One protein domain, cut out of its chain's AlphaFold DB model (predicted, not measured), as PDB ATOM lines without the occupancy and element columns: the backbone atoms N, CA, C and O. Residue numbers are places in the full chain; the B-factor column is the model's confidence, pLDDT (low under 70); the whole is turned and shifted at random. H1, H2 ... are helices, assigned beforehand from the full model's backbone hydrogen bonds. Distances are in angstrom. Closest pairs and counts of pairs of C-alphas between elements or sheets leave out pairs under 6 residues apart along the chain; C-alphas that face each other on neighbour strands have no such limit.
ATOM      1  N   PRO A  18     -33.673   0.216 104.004       97.81
ATOM      2  CA  PRO A  18     -33.030  -0.469 105.129       97.81
ATOM      3  C   PRO A  18     -31.579  -0.888 104.859       97.81
ATOM      4  O   PRO A  18     -30.688  -0.564 105.655       97.81
ATOM      5  N   ALA A  19     -31.311  -1.535 103.722       98.12
ATOM      6  CA  ALA A  19     -29.967  -1.975 103.362       98.12
ATOM      7  C   ALA A  19     -29.013  -0.785 103.204       98.12
ATOM      8  O   ALA A  19     -27.888  -0.815 103.712       98.12
ATOM      9  N   ARG A  20     -29.471   0.309 102.579       97.81
ATOM     10  CA  ARG A  20     -28.690   1.546 102.441       97.81
ATOM     11  C   ARG A  20     -28.320   2.129 103.804       97.81
ATOM     12  O   ARG A  20     -27.160   2.473 104.023       97.81
ATOM     13  N   ILE A  21     -29.274   2.231 104.731       97.31
ATOM     14  CA  ILE A  21     -29.008   2.729 106.090       97.31
ATOM     15  C   ILE A  21     -27.944   1.861 106.768       97.31
ATOM     16  O   ILE A  21     -26.981   2.397 107.318       97.31
ATOM     17  N   LEU A  22     -28.083   0.534 106.695       97.94
ATOM     18  CA  LEU A  22     -27.136  -0.396 107.303       97.94
ATOM     19  C   LEU A  22     -25.727  -0.250 106.712       97.94
ATOM     20  O   LEU A  22     -24.758  -0.150 107.463       97.94
ATOM     21  N   GLN A  23     -25.606  -0.160 105.384       97.69
ATOM     22  CA  GLN A  23     -24.328   0.071 104.703       97.69
ATOM     23  C   GLN A  23     -23.645   1.352 105.195       97.69
ATOM     24  O   GLN A  23     -22.443   1.347 105.459       97.69
ATOM     25  N   HIS A  24     -24.395   2.447 105.342       97.31
ATOM     26  CA  HIS A  24     -23.848   3.707 105.844       97.31
ATOM     27  C   HIS A  24     -23.418   3.612 107.313       97.31
ATOM     28  O   HIS A  24     -22.303   4.028 107.625       97.31
ATOM     29  N   LYS A  25     -24.226   2.991 108.185       96.00
ATOM     30  CA  LYS A  25     -23.867   2.746 109.596       96.00
ATOM     31  C   LYS A  25     -22.623   1.870 109.758       96.00
ATOM     32  O   LYS A  25     -21.846   2.073 110.680       96.00
ATOM     33  N   GLN A  26     -22.414   0.912 108.856       96.94
ATOM     34  CA  GLN A  26     -21.245   0.027 108.860       96.94
ATOM     35  C   GLN A  26     -20.012   0.630 108.160       96.94
ATOM     36  O   GLN A  26     -19.006  -0.057 108.002       96.94
ATOM     37  N   GLY A  27     -20.080   1.870 107.659       94.88
ATOM     38  CA  GLY A  27     -18.986   2.481 106.893       94.88
ATOM     39  C   GLY A  27     -18.747   1.859 105.506       94.88
ATOM     40  O   GLY A  27     -17.748   2.162 104.852       94.88
ATOM     41  N   LYS A  28     -19.667   1.014 105.029       96.69
ATOM     42  CA  LYS A  28     -19.630   0.352 103.711       96.69
ATOM     43  C   LYS A  28     -20.392   1.120 102.624       96.69
ATOM     44  O   LYS A  28     -20.406   0.703 101.473       96.69
ATOM     45  N   GLY A  29     -21.051   2.220 102.990       94.00
ATOM     46  CA  GLY A  29     -21.733   3.112 102.055       94.00
ATOM     47  C   GLY A  29     -20.766   3.981 101.241       94.00
ATOM     48  O   GLY A  29     -19.580   3.691 101.103       94.00
ATOM     49  N   SER A  30     -21.276   5.097 100.714       96.06
ATOM     50  CA  SER A  30     -20.481   6.062  99.936       96.06
ATOM     51  C   SER A  30     -19.171   6.453 100.637       96.06
ATOM     52  O   SER A  30     -19.178   6.788 101.825       96.06
ATOM     53  N   ALA A  31     -18.068   6.521  99.880       97.12
ATOM     54  CA  ALA A  31     -16.775   6.996 100.376       97.12
ATOM     55  C   ALA A  31     -16.858   8.408 100.986       97.12
ATOM     56  O   ALA A  31     -16.199   8.682 101.986       97.12
ATOM     57  N   PHE A  32     -17.719   9.277 100.442       96.50
ATOM     58  CA  PHE A  32     -17.996  10.598 101.012       96.50
ATOM     59  C   PHE A  32     -18.642  10.487 102.395       96.50
ATOM     60  O   PHE A  32     -18.195  11.124 103.345       96.50
ATOM     61  N   CYS A  33     -19.656   9.629 102.536       97.00
ATOM     62  CA  CYS A  33     -20.287   9.396 103.832       97.00
ATOM     63  C   CYS A  33     -19.299   8.826 104.844       97.00
ATOM     64  O   CYS A  33     -19.260   9.313 105.965       97.00
ATOM     65  N   ARG A  34     -18.462   7.861 104.445       96.50
ATOM     66  CA  ARG A  34     -17.424   7.308 105.323       96.50
ATOM     67  C   ARG A  34     -16.428   8.382 105.762       96.50
ATOM     68  O   ARG A  34     -16.151   8.494 106.948       96.50
ATOM     69  N   ARG A  35     -15.934   9.199 104.826       96.38
ATOM     70  CA  ARG A  35     -14.962  10.269 105.101       96.38
ATOM     71  C   ARG A  35     -15.474  11.288 106.123       96.38
ATOM     72  O   ARG A  35     -14.689  11.760 106.934       96.38
ATOM     73  N   TYR A  36     -16.761  11.629 106.076       95.56
ATOM     74  CA  TYR A  36     -17.364  12.643 106.950       95.56
ATOM     75  C   TYR A  36     -18.211  12.058 108.096       95.56
ATOM     76  O   TYR A  36     -18.895  12.807 108.796       95.56
ATOM     77  N   GLY A  37     -18.188  10.733 108.288       95.31
ATOM     78  CA  GLY A  37     -18.964  10.044 109.324       95.31
ATOM     79  C   GLY A  37     -20.481  10.222 109.186       95.31
ATOM     80  O   GLY A  37     -21.168  10.393 110.184       95.31
ATOM     81  N   LEU A  38     -21.012  10.266 107.959       96.88
ATOM     82  CA  LEU A  38     -22.440  10.476 107.698       96.88
ATOM     83  C   LEU A  38     -23.201   9.142 107.749       96.88
ATOM     84  O   LEU A  38     -23.211   8.394 106.768       96.88
ATOM     85  N   ASP A  39     -23.873   8.873 108.865       96.00
ATOM     86  CA  ASP A  39     -24.533   7.592 109.159       96.00
ATOM     87  C   ASP A  39     -26.011   7.712 109.587       96.00
ATOM     88  O   ASP A  39     -26.699   6.700 109.748       96.00
ATOM     89  N   ARG A  40     -26.540   8.937 109.728       95.56
ATOM     90  CA  ARG A  40     -27.936   9.185 110.126       95.56
ATOM     91  C   ARG A  40     -28.818   9.482 108.925       95.56
ATOM     92  O   ARG A  40     -28.528  10.388 108.135       95.56
ATOM     93  N   LEU A  41     -29.934   8.763 108.815       96.56
ATOM     94  CA  LEU A  41     -31.006   9.105 107.885       96.56
ATOM     95  C   LEU A  41     -31.818  10.275 108.452       96.56
ATOM     96  O   LEU A  41     -32.234  10.230 109.605       96.56
ATOM     97  N   LEU A  42     -32.025  11.312 107.640       95.00
ATOM     98  CA  LEU A  42     -32.822  12.489 108.008       95.00
ATOM     99  C   LEU A  42     -34.171  12.518 107.281       95.00
ATOM    100  O   LEU A  42     -35.170  12.910 107.868       95.00
ATOM    101  N   TYR A  43     -34.182  12.129 106.007       95.12
ATOM    102  CA  TYR A  43     -35.343  12.209 105.129       95.12
ATOM    103  C   TYR A  43     -35.260  11.125 104.051       95.12
ATOM    104  O   TYR A  43     -34.159  10.820 103.578       95.12
ATOM    105  N   ALA A  44     -36.412  10.568 103.683       97.50
ATOM    106  CA  ALA A  44     -36.592   9.654 102.563       97.50
ATOM    107  C   ALA A  44     -37.937   9.948 101.880       97.50
ATOM    108  O   ALA A  44     -38.916  10.254 102.559       97.50
ATOM    109  N   GLU A  45     -37.965   9.843 100.554       97.44
ATOM    110  CA  GLU A  45     -39.125  10.110  99.696       97.44
ATOM    111  C   GLU A  45     -39.275   8.917  98.732       97.44
ATOM    112  O   GLU A  45     -38.307   8.603  98.030       97.44
ATOM    113  N   PRO A  46     -40.405   8.186  98.737       97.62
ATOM    114  CA  PRO A  46     -40.635   7.091  97.801       97.62
ATOM    115  C   PRO A  46     -41.068   7.622  96.429       97.62
ATOM    116  O   PRO A  46     -41.832   8.578  96.336       97.62
ATOM    117  N   HIS A  47     -40.632   6.946  95.367       97.94
ATOM    118  CA  HIS A  47     -41.052   7.208  93.990       97.94
ATOM    119  C   HIS A  47     -41.417   5.885  93.313       97.94
ATOM    120  O   HIS A  47     -40.786   4.866  93.598       97.94
ATOM    121  N   ALA A  48     -42.426   5.908  92.440       97.38
ATOM    122  CA  ALA A  48     -42.858   4.727  91.692       97.38
ATOM    123  C   ALA A  48     -41.807   4.308  90.653       97.38
ATOM    124  O   ALA A  48     -41.453   3.136  90.574       97.38
ATOM    125  N   GLU A  49     -41.249   5.282  89.929       98.06
ATOM    126  CA  GLU A  49     -40.259   5.050  88.882       98.06
ATOM    127  C   GLU A  49     -38.864   5.535  89.290       98.06
ATOM    128  O   GLU A  49     -38.680   6.589  89.909       98.06
ATOM    129  N   ILE A  50     -37.834   4.787  88.880       97.69
ATOM    130  CA  ILE A  50     -36.436   5.140  89.168       97.69
ATOM    131  C   ILE A  50     -36.025   6.468  88.512       97.69
ATOM    132  O   ILE A  50     -35.200   7.204  89.059       97.69
ATOM    133  N   ALA A  51     -36.614   6.797  87.358       98.38
ATOM    134  CA  ALA A  51     -36.352   8.042  86.645       98.38
ATOM    135  C   ALA A  51     -36.761   9.270  87.476       98.38
ATOM    136  O   ALA A  51     -35.981  10.222  87.581       98.38
ATOM    137  N   ASP A  52     -37.918   9.206  88.138       98.31
ATOM    138  CA  ASP A  52     -38.424  10.281  88.994       98.31
ATOM    139  C   ASP A  52     -37.528  10.477  90.219       98.31
ATOM    140  O   ASP A  52     -37.141  11.604  90.539       98.31
ATOM    141  N   ALA A  53     -37.103   9.377  90.852       98.44
ATOM    142  CA  ALA A  53     -36.174   9.427  91.979       98.44
ATOM    143  C   ALA A  53     -34.834  10.079  91.594       98.44
ATOM    144  O   ALA A  53     -34.292  10.896  92.342       98.44
ATOM    145  N   ILE A  54     -34.298   9.757  90.412       98.31
ATOM    146  CA  ILE A  54     -33.055  10.354  89.901       98.31
ATOM    147  C   ILE A  54     -33.249  11.844  89.587       98.31
ATOM    148  O   ILE A  54     -32.379  12.657  89.916       98.31
ATOM    149  N   ALA A  55     -34.367  12.228  88.967       98.31
ATOM    150  CA  ALA A  55     -34.676  13.630  88.684       98.31
ATOM    151  C   ALA A  55     -34.783  14.448  89.983       98.31
ATOM    152  O   ALA A  55     -34.165  15.512  90.107       98.31
ATOM    153  N   ARG A  56     -35.478  13.905  90.988       98.06
ATOM    154  CA  ARG A  56     -35.604  14.492  92.326       98.06
ATOM    155  C   ARG A  56     -34.252  14.636  93.023       98.06
ATOM    156  O   ARG A  56     -33.960  15.693  93.584       98.06
ATOM    157  N   GLU A  57     -33.405  13.609  92.954       97.94
ATOM    158  CA  GLU A  57     -32.052  13.628  93.516       97.94
ATOM    159  C   GLU A  57     -31.210  14.766  92.920       97.94
ATOM    160  O   GLU A  57     -30.568  15.521  93.658       97.94
ATOM    161  N   LYS A  58     -31.245  14.925  91.590       97.69
ATOM    162  CA  LYS A  58     -30.545  16.005  90.879       97.69
ATOM    163  C   LYS A  58     -31.061  17.381  91.293       97.69
ATOM    164  O   LYS A  58     -30.251  18.250  91.612       97.69
ATOM    165  N   ALA A  59     -32.381  17.562  91.351       97.31
ATOM    166  CA  ALA A  59     -32.994  18.814  91.792       97.31
ATOM    167  C   ALA A  59     -32.564  19.186  93.224       97.31
ATOM    168  O   ALA A  59     -32.143  20.315  93.473       97.31
ATOM    169  N   MET A  60     -32.576  18.225  94.156       95.88
ATOM    170  CA  MET A  60     -32.134  18.448  95.539       95.88
ATOM    171  C   MET A  60     -30.644  18.777  95.648       95.88
ATOM    172  O   MET A  60     -30.261  19.601  96.475       95.88
ATOM    173  N   LYS A  61     -29.789  18.158  94.825       94.12
ATOM    174  CA  LYS A  61     -28.352  18.470  94.783       94.12
ATOM    175  C   LYS A  61     -28.070  19.870  94.224       94.12
ATOM    176  O   LYS A  61     -27.089  20.481  94.637       94.12
ATOM    177  N   ALA A  62     -28.906  20.372  93.312       95.12
ATOM    178  CA  ALA A  62     -28.780  21.710  92.728       95.12
ATOM    179  C   ALA A  62     -29.332  22.832  93.630       95.12
ATOM    180  O   ALA A  62     -28.997  24.002  93.439       95.12
ATOM    181  N   TRP A  63     -30.170  22.495  94.614       93.38
ATOM    182  CA  TRP A  63     -30.778  23.478  95.502       93.38
ATOM    183  C   TRP A  63     -29.719  24.167  96.381       93.38
ATOM    184  O   TRP A  63     -29.059  23.546  97.218       93.38
TER     185      TRP A  63
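Overview. This is residues 18 to 63 of the 66 residues of the protein "GIY-YIG catalytic domain-containing protein" of Erythrobacter sanguineus (UniProt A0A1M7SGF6). Two separate parts face each other across an open gap: the longest helix, H3, stands alone on one side, and the two short helices H1 and H2 make a small pair on the other. A long bowed link, residues 37 to 49, joins the two parts, and residues 57 to 63, of which 57 to 62 belong to H3, stick out free. The printed part has 46 residues with three named helices in the order H1, H2, H3 and no named strand; its class is all helix. It is loose, with a radius of gyration of the C-alphas of 12.0 A and spans of 28 by 23 by 16 A.

Along the chain. Find C-alpha 50 at (-36.436, 5.140, 89.168); from there H3, residues 50 to 62, runs 18.6 A to C-alpha 62 at (-28.780, 21.710, 92.728). Go back to C-alpha 18 at (-33.030, -0.469, 105.129), where H1, residues 18 to 25, begins its 10.7 A. H2, residues 31 to 36, measures 8.7 A between its first and last C-alphas.

Arrangement. Look first at H3: it touches no helix, and it is apart from H1 and apart from H2. H1 and H2 are close but not clearly touching; their closest C-alphas, those of His 24 and Cys 33, are 7.0 A apart. They run the same way at a steep tilt of 53 degrees. In H1, H2 and H3 every O i to N i+4 pair is within hydrogen-bond range.

Size, cuts and confidence. The two C-alphas farthest apart, those of Arg 35 and Ala 48, are 31.4 A apart. The printed part has no cut. The link from H1 to H2 is tight, with 5 residues, and the link from H2 to H3 is long, with 13. The mean pLDDT of the printed part is 96.8, and no printed residue is under 70.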